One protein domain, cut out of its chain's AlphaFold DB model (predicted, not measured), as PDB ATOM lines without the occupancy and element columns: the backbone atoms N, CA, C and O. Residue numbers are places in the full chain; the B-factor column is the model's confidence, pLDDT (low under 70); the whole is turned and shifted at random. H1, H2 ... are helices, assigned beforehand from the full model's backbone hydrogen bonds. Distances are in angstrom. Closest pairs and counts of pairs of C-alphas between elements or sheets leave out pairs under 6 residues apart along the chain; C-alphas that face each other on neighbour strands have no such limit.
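This is residues 480 to 563 of the 672 residues of the protein "JmjC domain-containing protein" of Micromonas commoda (strain RCC299 / NOUM17 / CCMP2709) (UniProt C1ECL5). Two long helices, H1 and H4, run side by side in opposite ways, and a second pair of helices, H2 and H5, packs across one side of them, so that two pairs of helices lie one over the other, crossed. The short H3 lies near H2 and H4, and at the other end of the domain the long loop of residues 539 to 553 reaches out past the last residues of H4 before the chain turns back into H5. The printed part has 84 residues with five named helices, in the order H1, H2, H3, H4, H5, and no named strand; the class is all helix. It is compact, with a radius of gyration of the C-alphas of 13.1 A, and its outline is elongated, spanning 43 by 23 by 17 A.

H1, residues 480 to 493, begins at C-alpha 480 (35.213, -16.337, 13.541) and is 20.2 A long from first to last C-alpha. H2, residues 498 to 507, is 14.3 A long. H3 holds residues 510 to 513. H4, residues 519 to 538, is the longest helix, 27.6 A from C-alpha 519 (62.185, -12.715, 2.968) to C-alpha 538 (37.918, -23.664, 10.095). H5, residues 554 to 562, is 12.1 A long and ends at C-alpha 562 (35.957, -7.971, 1.254).

H1 and H4 touch at a shallow tilt of 1 degree, opposite ways; their closest C-alphas, of Val 485 and Val 531, are 5.8 A apart. H1 also touches H2 at a steep tilt of 69 degrees, only just short of about perpendicular, with the closest C-alphas, of Thr 490 and Ala 498, 5.2 A apart. H2 and H5 touch at a shallow tilt of 31 degrees, opposite ways; their closest C-alphas, of Ala 506 and Gln 555, are 4.5 A apart. H4 touches H5 with residues 532 to 536 alone, about perpendicular at 81 degrees, the closest C-alphas being those of Ile 535 and Trp 554, 5.9 A apart. H1 and H5 are close but not clearly touching, with the C-alphas of Gly 482 and Leu 561 closest at 6.4 A. H3 touches no helix but is near H2, with the C-alphas of Val 504 and Glu 510 closest at 5.7 A, and near H4; it is apart from H1 and H5. In H1, H2, H4 and H5 every O i to N i+4 pair is within hydrogen-bond range; H3 is too short for such a pair.

The two C-alphas farthest apart, of Gly 517 and Gly 544, are 44.0 A apart. The printed part has no cut. The links H1 to H2, H2 to H3 and H3 to H4 are tight, and H4 to H5 is a long link of 15 residues. The mean pLDDT of the printed part is 83.2, and residues 540 to 552, within that long link, are under 70.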
ATOM      1  N   HIS A 480      33.921 -16.084  12.899       84.94
ATOM      2  CA  HIS A 480      35.213 -16.337  13.541       84.94
ATOM      3  C   HIS A 480      36.364 -16.499  12.536       84.94
ATOM      4  O   HIS A 480      37.404 -15.864  12.705       84.94
ATOM      5  N   VAL A 481      36.184 -17.314  11.491       86.81
ATOM      6  CA  VAL A 481      37.215 -17.546  10.463       86.81
ATOM      7  C   VAL A 481      37.512 -16.259   9.698       86.81
ATOM      8  O   VAL A 481      38.676 -15.942   9.482       86.81
ATOM      9  N   GLY A 482      36.487 -15.477   9.347       90.31
ATOM     10  CA  GLY A 482      36.687 -14.209   8.644       90.31
ATOM     11  C   GLY A 482      37.491 -13.210   9.473       90.31
ATOM     12  O   GLY A 482      38.404 -12.578   8.950       90.31
ATOM     13  N   ARG A 483      37.238 -13.139  10.787       89.56
ATOM     14  CA  ARG A 483      38.043 -12.320  11.704       89.56
ATOM     15  C   ARG A 483      39.479 -12.830  11.860       89.56
ATOM     16  O   ARG A 483      40.398 -12.020  11.874       89.56
ATOM     17  N   LEU A 484      39.677 -14.143  11.970       86.19
ATOM     18  CA  LEU A 484      41.006 -14.757  12.086       86.19
ATOM     19  C   LEU A 484      41.874 -14.447  10.853       86.19
ATOM     20  O   LEU A 484      43.013 -14.007  10.987       86.19
ATOM     21  N   VAL A 485      41.292 -14.590   9.661       90.44
ATOM     22  CA  VAL A 485      41.922 -14.247   8.379       90.44
ATOM     23  C   VAL A 485      42.209 -12.747   8.274       90.44
ATOM     24  O   VAL A 485      43.315 -12.360   7.899       90.44
ATOM     25  N   GLU A 486      41.242 -11.893   8.620       91.00
ATOM     26  CA  GLU A 486      41.400 -10.436   8.549       91.00
ATOM     27  C   GLU A 486      42.534  -9.944   9.465       91.00
ATOM     28  O   GLU A 486      43.374  -9.152   9.034       91.00
ATOM     29  N   ASP A 487      42.604 -10.459  10.696       87.00
ATOM     30  CA  ASP A 487      43.691 -10.217  11.649       87.00
ATOM     31  C   ASP A 487      45.040 -10.747  11.129       87.00
ATOM     32  O   ASP A 487      46.037 -10.021  11.164       87.00
ATOM     33  N   ARG A 488      45.081 -11.962  10.565       86.94
ATOM     34  CA  ARG A 488      46.299 -12.556   9.994       86.94
ATOM     35  C   ARG A 488      46.894 -11.714   8.867       86.94
ATOM     36  O   ARG A 488      48.079 -11.387   8.922       86.94
ATOM     37  N   VAL A 489      46.092 -11.354   7.863       90.25
ATOM     38  CA  VAL A 489      46.557 -10.538   6.725       90.25
ATOM     39  C   VAL A 489      46.935  -9.129   7.202       90.25
ATOM     40  O   VAL A 489      47.978  -8.596   6.819       90.25
ATOM     41  N   THR A 490      46.156  -8.561   8.129       87.50
ATOM     42  CA  THR A 490      46.455  -7.270   8.771       87.50
ATOM     43  C   THR A 490      47.800  -7.264   9.502       87.50
ATOM     44  O   THR A 490      48.530  -6.281   9.403       87.50
ATOM     45  N   ARG A 491      48.163  -8.334  10.221       84.25
ATOM     46  CA  ARG A 491      49.452  -8.432  10.935       84.25
ATOM     47  C   ARG A 491      50.656  -8.559  10.000       84.25
ATOM     48  O   ARG A 491      51.749  -8.164  10.393       84.25
ATOM     49  N   ALA A 492      50.469  -9.114   8.805       85.81
ATOM     50  CA  ALA A 492      51.542  -9.320   7.835       85.81
ATOM     51  C   ALA A 492      51.809  -8.082   6.961       85.81
ATOM     52  O   ALA A 492      52.965  -7.723   6.746       85.81
ATOM     53  N   GLU A 493      50.754  -7.426   6.467       87.19
ATOM     54  CA  GLU A 493      50.862  -6.365   5.449       87.19
ATOM     55  C   GLU A 493      50.272  -5.009   5.897       87.19
ATOM     56  O   GLU A 493      50.478  -3.994   5.237       87.19
ATOM     57  N   GLY A 494      49.609  -4.950   7.057       82.06
ATOM     58  CA  GLY A 494      49.041  -3.726   7.632       82.06
ATOM     59  C   GLY A 494      47.635  -3.388   7.124       82.06
ATOM     60  O   GLY A 494      47.220  -3.795   6.042       82.06
ATOM     61  N   HIS A 495      46.885  -2.603   7.909       80.75
ATOM     62  CA  HIS A 495      45.456  -2.324   7.669       80.75
ATOM     63  C   HIS A 495      45.123  -1.798   6.264       80.75
ATOM     64  O   HIS A 495      44.052  -2.104   5.754       80.75
ATOM     65  N   ARG A 496      46.023  -1.002   5.668       78.88
ATOM     66  CA  ARG A 496      45.837  -0.362   4.358       78.88
ATOM     67  C   ARG A 496      45.881  -1.365   3.209       78.88
ATOM     68  O   ARG A 496      45.050  -1.311   2.307       78.88
ATOM     69  N   ASP A 497      46.851  -2.270   3.252       83.44
ATOM     70  CA  ASP A 497      47.131  -3.188   2.149       83.44
ATOM     71  C   ASP A 497      46.409  -4.534   2.361       83.44
ATOM     72  O   ASP A 497      46.316  -5.346   1.441       83.44
ATOM     73  N   ALA A 498      45.824  -4.754   3.547       89.00
ATOM     74  CA  ALA A 498      45.135  -5.986   3.912       89.00
ATOM     75  C   ALA A 498      43.997  -6.368   2.952       89.00
ATOM     76  O   ALA A 498      43.871  -7.538   2.598       89.00
ATOM     77  N   ARG A 499      43.187  -5.411   2.471       90.12
ATOM     78  CA  ARG A 499      42.135  -5.716   1.481       90.12
ATOM     79  C   ARG A 499      42.719  -6.180   0.148       90.12
ATOM     80  O   ARG A 499      42.215  -7.130  -0.446       90.12
ATOM     81  N   HIS A 500      43.786  -5.523  -0.306       89.31
ATOM     82  CA  HIS A 500      44.486  -5.879  -1.536       89.31
ATOM     83  C   HIS A 500      45.083  -7.289  -1.435       89.31
ATOM     84  O   HIS A 500      44.814  -8.110  -2.307       89.31
ATOM     85  N   TRP A 501      45.779  -7.617  -0.342       92.38
ATOM     86  CA  TRP A 501      46.322  -8.964  -0.138       92.38
ATOM     87  C   TRP A 501      45.245 -10.035   0.004       92.38
ATOM     88  O   TRP A 501      45.374 -11.100  -0.593       92.38
ATOM     89  N   THR A 502      44.137  -9.744   0.690       94.25
ATOM     90  CA  THR A 502      42.989 -10.658   0.736       94.25
ATOM     91  C   THR A 502      42.404 -10.911  -0.660       94.25
ATOM     92  O   THR A 502      42.108 -12.062  -0.975       94.25
ATOM     93  N   LYS A 503      42.308  -9.892  -1.532       93.56
ATOM     94  CA  LYS A 503      41.903 -10.065  -2.942       93.56
ATOM     95  C   LYS A 503      42.916 -10.898  -3.740       93.56
ATOM     96  O   LYS A 503      42.514 -11.848  -4.402       93.56
ATOM     97  N   VAL A 504      44.208 -10.577  -3.660       92.88
ATOM     98  CA  VAL A 504      45.277 -11.286  -4.391       92.88
ATOM     99  C   VAL A 504      45.313 -12.775  -4.014       92.88
ATOM    100  O   VAL A 504      45.421 -13.626  -4.897       92.88
ATOM    101  N   ILE A 505      45.108 -13.109  -2.732       93.38
ATOM    102  CA  ILE A 505      44.919 -14.500  -2.287       93.38
ATOM    103  C   ILE A 505      43.627 -15.090  -2.874       93.38
ATOM    104  O   ILE A 505      43.668 -16.195  -3.414       93.38
ATOM    105  N   ALA A 506      42.493 -14.378  -2.787       93.06
ATOM    106  CA  ALA A 506      41.171 -14.840  -3.236       93.06
ATOM    107  C   ALA A 506      41.090 -15.170  -4.732       93.06
ATOM    108  O   ALA A 506      40.344 -16.071  -5.119       93.06
ATOM    109  N   ASP A 507      41.851 -14.453  -5.556       92.44
ATOM    110  CA  ASP A 507      41.888 -14.636  -7.006       92.44
ATOM    111  C   ASP A 507      43.037 -15.556  -7.467       92.44
ATOM    112  O   ASP A 507      43.086 -15.932  -8.635       92.44
ATOM    113  N   ALA A 508      43.884 -16.011  -6.529       90.06
ATOM    114  CA  ALA A 508      45.070 -16.849  -6.752       90.06
ATOM    115  C   ALA A 508      46.172 -16.186  -7.606       90.06
ATOM    116  O   ALA A 508      46.940 -16.865  -8.288       90.06
ATOM    117  N   GLU A 509      46.256 -14.857  -7.544       90.44
ATOM    118  CA  GLU A 509      47.184 -14.022  -8.319       90.44
ATOM    119  C   GLU A 509      48.545 -13.843  -7.613       90.44
ATOM    120  O   GLU A 509      49.374 -13.055  -8.057       90.44
ATOM    121  N   GLU A 510      48.812 -14.538  -6.496       86.56
ATOM    122  CA  GLU A 510      49.953 -14.215  -5.619       86.56
ATOM    123  C   GLU A 510      51.305 -14.237  -6.342       86.56
ATOM    124  O   GLU A 510      52.168 -13.414  -6.043       86.56
ATOM    125  N   ALA A 511      51.481 -15.132  -7.318       83.25
ATOM    126  CA  ALA A 511      52.711 -15.258  -8.099       83.25
ATOM    127  C   ALA A 511      53.130 -13.954  -8.808       83.25
ATOM    128  O   ALA A 511      54.327 -13.706  -8.941       83.25
ATOM    129  N   ASP A 512      52.174 -13.103  -9.194       86.19
ATOM    130  CA  ASP A 512      52.438 -11.833  -9.884       86.19
ATOM    131  C   ASP A 512      52.849 -10.699  -8.917       86.19
ATOM    132  O   ASP A 512      53.387  -9.676  -9.340       86.19
ATOM    133  N   TRP A 513      52.648 -10.888  -7.604       81.69
ATOM    134  CA  TRP A 513      52.918  -9.903  -6.543       81.69
ATOM    135  C   TRP A 513      54.052 -10.330  -5.578       81.69
ATOM    136  O   TRP A 513      54.288  -9.687  -4.543       81.69
ATOM    137  N   LEU A 514      54.760 -11.422  -5.893       85.69
ATOM    138  CA  LEU A 514      55.754 -12.078  -5.036       85.69
ATOM    139  C   LEU A 514      57.179 -12.041  -5.613       85.69
ATOM    140  O   LEU A 514      57.517 -12.790  -6.527       85.69
ATOM    141  N   ASP A 515      58.072 -11.274  -4.981       85.06
ATOM    142  CA  ASP A 515      59.517 -11.435  -5.187       85.06
ATOM    143  C   ASP A 515      60.056 -12.587  -4.322       85.06
ATOM    144  O   ASP A 515      60.349 -12.420  -3.129       85.06
ATOM    145  N   LEU A 516      60.198 -13.760  -4.947       82.75
ATOM    146  CA  LEU A 516      60.737 -14.988  -4.351       82.75
ATOM    147  C   LEU A 516      62.197 -14.861  -3.872       82.75
ATOM    148  O   LEU A 516      62.650 -15.691  -3.088       82.75
ATOM    149  N   GLY A 517      62.936 -13.838  -4.317       85.31
ATOM    150  CA  GLY A 517      64.278 -13.528  -3.826       85.31
ATOM    151  C   GLY A 517      64.294 -12.866  -2.444       85.31
ATOM    152  O   GLY A 517      65.368 -12.686  -1.868       85.31
ATOM    153  N   THR A 518      63.130 -12.501  -1.890       89.94
ATOM    154  CA  THR A 518      63.024 -11.735  -0.639       89.94
ATOM    155  C   THR A 518      62.375 -12.515   0.503       89.94
ATOM    156  O   THR A 518      61.430 -13.282   0.327       89.94
ATOM    157  N   VAL A 519      62.811 -12.211   1.731       86.44
ATOM    158  CA  VAL A 519      62.185 -12.715   2.968       86.44
ATOM    159  C   VAL A 519      60.709 -12.291   3.069       86.44
ATOM    160  O   VAL A 519      59.884 -13.055   3.564       86.44
ATOM    161  N   ARG A 520      60.338 -11.108   2.545       84.12
ATOM    162  CA  ARG A 520      58.931 -10.666   2.496       84.12
ATOM    163  C   ARG A 520      58.102 -11.519   1.531       84.12
ATOM    164  O   ARG A 520      56.976 -11.864   1.870       84.12
ATOM    165  N   GLY A 521      58.654 -11.905   0.377       86.19
ATOM    166  CA  GLY A 521      58.020 -12.855  -0.540       86.19
ATOM    167  C   GLY A 521      57.767 -14.212   0.120       86.19
ATOM    168  O   GLY A 521      56.644 -14.707   0.082       86.19
ATOM    169  N   ALA A 522      58.765 -14.765   0.818       86.56
ATOM    170  CA  ALA A 522      58.603 -16.009   1.576       86.56
ATOM    171  C   ALA A 522      57.480 -15.913   2.633       86.56
ATOM    172  O   ALA A 522      56.538 -16.703   2.602       86.56
ATOM    173  N   HIS A 523      57.501 -14.888   3.494       86.94
ATOM    174  CA  HIS A 523      56.455 -14.691   4.510       86.94
ATOM    175  C   HIS A 523      55.046 -14.497   3.917       86.94
ATOM    176  O   HIS A 523      54.059 -14.897   4.535       86.94
ATOM    177  N   ARG A 524      54.926 -13.899   2.724       90.62
ATOM    178  CA  ARG A 524      53.643 -13.743   2.018       90.62
ATOM    179  C   ARG A 524      53.098 -15.070   1.481       90.62
ATOM    180  O   ARG A 524      51.888 -15.270   1.516       90.62
ATOM    181  N   ILE A 525      53.966 -15.987   1.044       89.25
ATOM    182  CA  ILE A 525      53.576 -17.359   0.671       89.25
ATOM    183  C   ILE A 525      53.057 -18.109   1.902       89.25
ATOM    184  O   ILE A 525      51.979 -18.700   1.853       89.25
ATOM    185  N   ASP A 526      53.775 -18.029   3.024       89.50
ATOM    186  CA  ASP A 526      53.348 -18.652   4.281       89.50
ATOM    187  C   ASP A 526      52.018 -18.061   4.780       89.50
ATOM    188  O   ASP A 526      51.128 -18.803   5.201       89.50
ATOM    189  N   MET A 527      51.828 -16.738   4.673       92.06
ATOM    190  CA  MET A 527      50.545 -16.072   4.934       92.06
ATOM    191  C   MET A 527      49.425 -16.635   4.050       92.06
ATOM    192  O   MET A 527      48.376 -17.001   4.578       92.06
ATOM    193  N   ALA A 528      49.631 -16.708   2.733       92.50
ATOM    194  CA  ALA A 528      48.631 -17.195   1.788       92.50
ATOM    195  C   ALA A 528      48.231 -18.654   2.065       92.50
ATOM    196  O   ALA A 528      47.043 -18.980   2.071       92.50
ATOM    197  N   HIS A 529      49.199 -19.525   2.367       90.00
ATOM    198  CA  HIS A 529      48.926 -20.899   2.793       90.00
ATOM    199  C   HIS A 529      48.136 -20.947   4.107       90.00
ATOM    200  O   HIS A 529      47.098 -21.605   4.159       90.00
ATOM    201  N   MET A 530      48.556 -20.201   5.137       87.75
ATOM    202  CA  MET A 530      47.847 -20.164   6.421       87.75
ATOM    203  C   MET A 530      46.405 -19.652   6.285       87.75
ATOM    204  O   MET A 530      45.508 -20.242   6.879       87.75
ATOM    205  N   VAL A 531      46.153 -18.620   5.472       91.00
ATOM    206  CA  VAL A 531      44.792 -18.116   5.192       91.00
ATOM    207  C   VAL A 531      43.928 -19.185   4.512       91.00
ATOM    208  O   VAL A 531      42.774 -19.384   4.895       91.00
ATOM    209  N   ARG A 532      44.475 -19.900   3.520       89.38
ATOM    210  CA  ARG A 532      43.768 -20.982   2.811       89.38
ATOM    211  C   ARG A 532      43.416 -22.138   3.752       89.38
ATOM    212  O   ARG A 532      42.264 -22.576   3.765       89.38
ATOM    213  N   ASP A 533      44.373 -22.581   4.568       84.12
ATOM    214  CA  ASP A 533      44.174 -23.652   5.550       84.12
ATOM    215  C   ASP A 533      43.185 -23.250   6.656       84.12
ATOM    216  O   ASP A 533      42.316 -24.044   7.013       84.12
ATOM    217  N   GLU A 534      43.238 -22.014   7.167       84.31
ATOM    218  CA  GLU A 534      42.287 -21.516   8.175       84.31
ATOM    219  C   GLU A 534      40.837 -21.534   7.688       84.31
ATOM    220  O   GLU A 534      39.929 -21.819   8.470       84.31
ATOM    221  N   ILE A 535      40.603 -21.286   6.398       85.56
ATOM    222  CA  ILE A 535      39.257 -21.312   5.817       85.56
ATOM    223  C   ILE A 535      38.808 -22.745   5.522       85.56
ATOM    224  O   ILE A 535      37.707 -23.141   5.916       85.56
ATOM    225  N   ASP A 536      39.649 -23.538   4.855       80.75
ATOM    226  CA  ASP A 536      39.288 -24.897   4.449       80.75
ATOM    227  C   ASP A 536      39.159 -25.855   5.659       80.75
ATOM    228  O   ASP A 536      38.340 -26.779   5.601       80.75
ATOM    229  N   LEU A 537      39.893 -25.613   6.761       78.31
ATOM    230  CA  LEU A 537      39.782 -26.346   8.036       78.31
ATOM    231  C   LEU A 537      38.790 -25.715   9.027       78.31
ATOM    232  O   LEU A 537      38.110 -26.442   9.753       78.31
ATOM    233  N   GLY A 538      38.722 -24.381   9.100       77.12
ATOM    234  CA  GLY A 538      37.918 -23.664  10.095       77.12
ATOM    235  C   GLY A 538      36.428 -23.587   9.759       77.12
ATOM    236  O   GLY A 538      35.597 -23.567  10.671       77.12
ATOM    237  N   LEU A 539      36.062 -23.585   8.470       79.75
ATOM    238  CA  LEU A 539      34.663 -23.662   8.053       79.75
ATOM    239  C   LEU A 539      34.180 -25.123   8.017       79.75
ATOM    240  O   LEU A 539      34.805 -25.962   7.363       79.75
ATOM    241  N   PRO A 540      33.014 -25.449   8.603       68.88
ATOM    242  CA  PRO A 540      32.472 -26.810   8.596       68.88
ATOM    243  C   PRO A 540      32.203 -27.300   7.169       68.88
ATOM    244  O   PRO A 540      31.796 -26.523   6.304       68.88
ATOM    245  N   THR A 541      32.370 -28.595   6.907       65.00
ATOM    246  CA  THR A 541      31.954 -29.186   5.627       65.00
ATOM    247  C   THR A 541      30.423 -29.154   5.474       65.00
ATOM    248  O   THR A 541      29.704 -29.408   6.446       65.00
ATOM    249  N   PRO A 542      29.884 -28.873   4.269       60.59
ATOM    250  CA  PRO A 542      28.443 -28.952   4.028       60.59
ATOM    251  C   PRO A 542      27.894 -30.358   4.321       60.59
ATOM    252  O   PRO A 542      28.528 -31.368   4.001       60.59
ATOM    253  N   ARG A 543      26.700 -30.445   4.923       54.72
ATOM    254  CA  ARG A 543      26.083 -31.733   5.289       54.72
ATOM    255  C   ARG A 543      25.886 -32.610   4.047       54.72
ATOM    256  O   ARG A 543      25.193 -32.216   3.118       54.72
ATOM    257  N   GLY A 544      26.463 -33.812   4.069       56.16
ATOM    258  CA  GLY A 544      26.389 -34.777   2.965       56.16
ATOM    259  C   GLY A 544      27.462 -34.614   1.880       56.16
ATOM    260  O   GLY A 544      27.472 -35.399   0.935       56.16
ATOM    261  N   ALA A 545      28.375 -33.644   2.005       58.69
ATOM    262  CA  ALA A 545      29.500 -33.499   1.086       58.69
ATOM    263  C   ALA A 545      30.551 -34.615   1.274       58.69
ATOM    264  O   ALA A 545      30.722 -35.154   2.369       58.69
ATOM    265  N   GLN A 546      31.266 -34.957   0.197       58.22
ATOM    266  CA  GLN A 546      32.316 -35.984   0.213       58.22
ATOM    267  C   GLN A 546      33.534 -35.560   1.063       58.22
ATOM    268  O   GLN A 546      33.801 -34.361   1.194       58.22
ATOM    269  N   PRO A 547      34.331 -36.507   1.599       53.16
ATOM    270  CA  PRO A 547      35.612 -36.189   2.229       53.16
ATOM    271  C   PRO A 547      36.501 -35.362   1.287       53.16
ATOM    272  O   PRO A 547      36.723 -35.743   0.141       53.16
ATOM    273  N   GLY A 548      36.982 -34.210   1.758       54.84
ATOM    274  CA  GLY A 548      37.765 -33.263   0.953       54.84
ATOM    275  C   GLY A 548      36.954 -32.193   0.207       54.84
ATOM    276  O   GLY A 548      37.532 -31.177  -0.161       54.84
ATOM    277  N   ALA A 549      35.625 -32.316   0.082       55.44
ATOM    278  CA  ALA A 549      34.761 -31.312  -0.567       55.44
ATOM    279  C   ALA A 549      34.585 -29.996   0.235       55.44
ATOM    280  O   ALA A 549      33.756 -29.157  -0.105       55.44
ATOM    281  N   GLY A 550      35.351 -29.824   1.317       54.69
ATOM    282  CA  GLY A 550      35.538 -28.547   2.006       54.69
ATOM    283  C   GLY A 550      36.740 -27.738   1.505       54.69
ATOM    284  O   GLY A 550      36.923 -26.629   1.993       54.69
ATOM    285  N   ARG A 551      37.553 -28.271   0.581       59.78
ATOM    286  CA  ARG A 551      38.724 -27.577   0.026       59.78
ATOM    287  C   ARG A 551      38.362 -26.623  -1.108       59.78
ATOM    288  O   ARG A 551      37.452 -26.917  -1.880       59.78
ATOM    289  N   GLY A 552      39.109 -25.529  -1.242       66.00
ATOM    290  CA  GLY A 552      38.900 -24.537  -2.302       66.00
ATOM    291  C   GLY A 552      37.608 -23.737  -2.125       66.00
ATOM    292  O   GLY A 552      36.969 -23.363  -3.106       66.00
ATOM    293  N   ARG A 553      37.186 -23.505  -0.874       78.62
ATOM    294  CA  ARG A 553      36.080 -22.575  -0.569       78.62
ATOM    295  C   ARG A 553      36.573 -21.156  -0.305       78.62
ATOM    296  O   ARG A 553      35.772 -20.220  -0.320       78.62
ATOM    297  N   TRP A 554      37.877 -20.997  -0.084       87.00
ATOM    298  CA  TRP A 554      38.503 -19.720   0.231       87.00
ATOM    299  C   TRP A 554      38.315 -18.661  -0.859       87.00
ATOM    300  O   TRP A 554      38.084 -17.520  -0.491       87.00
ATOM    301  N   GLN A 555      38.277 -18.989  -2.158       91.62
ATOM    302  CA  GLN A 555      38.003 -17.989  -3.208       91.62
ATOM    303  C   GLN A 555      36.678 -17.248  -2.959       91.62
ATOM    304  O   GLN A 555      36.625 -16.021  -2.947       91.62
ATOM    305  N   ALA A 556      35.594 -17.998  -2.738       89.62
ATOM    306  CA  ALA A 556      34.270 -17.427  -2.513       89.62
ATOM    307  C   ALA A 556      34.178 -16.738  -1.143       89.62
ATOM    308  O   ALA A 556      33.659 -15.630  -1.047       89.62
ATOM    309  N   PHE A 557      34.731 -17.365  -0.101       92.12
ATOM    310  CA  PHE A 557      34.707 -16.819   1.256       92.12
ATOM    311  C   PHE A 557      35.511 -15.519   1.393       92.12
ATOM    312  O   PHE A 557      35.052 -14.589   2.047       92.12
ATOM    313  N   LEU A 558      36.686 -15.422   0.765       94.38
ATOM    314  CA  LEU A 558      37.503 -14.209   0.791       94.38
ATOM    315  C   LEU A 558      36.877 -13.071  -0.022       94.38
ATOM    316  O   LEU A 558      37.023 -11.914   0.360       94.38
ATOM    317  N   ARG A 559      36.145 -13.383  -1.101       92.88
ATOM    318  CA  ARG A 559      35.349 -12.389  -1.841       92.88
ATOM    319  C   ARG A 559      34.168 -11.883  -1.003       92.88
ATOM    320  O   ARG A 559      34.021 -10.673  -0.886       92.88
ATOM    321  N   ASP A 560      33.415 -12.769  -0.340       92.12
ATOM    322  CA  ASP A 560      32.400 -12.385   0.663       92.12
ATOM    323  C   ASP A 560      33.014 -11.515   1.789       92.12
ATOM    324  O   ASP A 560      32.417 -10.534   2.223       92.12
ATOM    325  N   LEU A 561      34.234 -11.829   2.245       92.44
ATOM    326  CA  LEU A 561      34.932 -11.117   3.327       92.44
ATOM    327  C   LEU A 561      35.317  -9.661   2.984       92.44
ATOM    328  O   LEU A 561      35.425  -8.848   3.905       92.44
ATOM    329  N   ILE A 562      35.528  -9.318   1.706       91.62
ATOM    330  CA  ILE A 562      35.957  -7.971   1.254       91.62
ATOM    331  C   ILE A 562      34.892  -7.197   0.456       91.62
ATOM    332  O   ILE A 562      35.113  -6.033   0.102       91.62
ATOM    333  N   ASP A 563      33.756  -7.832   0.169       88.75
ATOM    334  CA  ASP A 563      32.580  -7.221  -0.452       88.75
ATOM    335  C   ASP A 563      32.047  -6.085   0.434       88.75
ATOM    336  O   ASP A 563      31.715  -6.313   1.595       88.75
TER     337      ASP A 563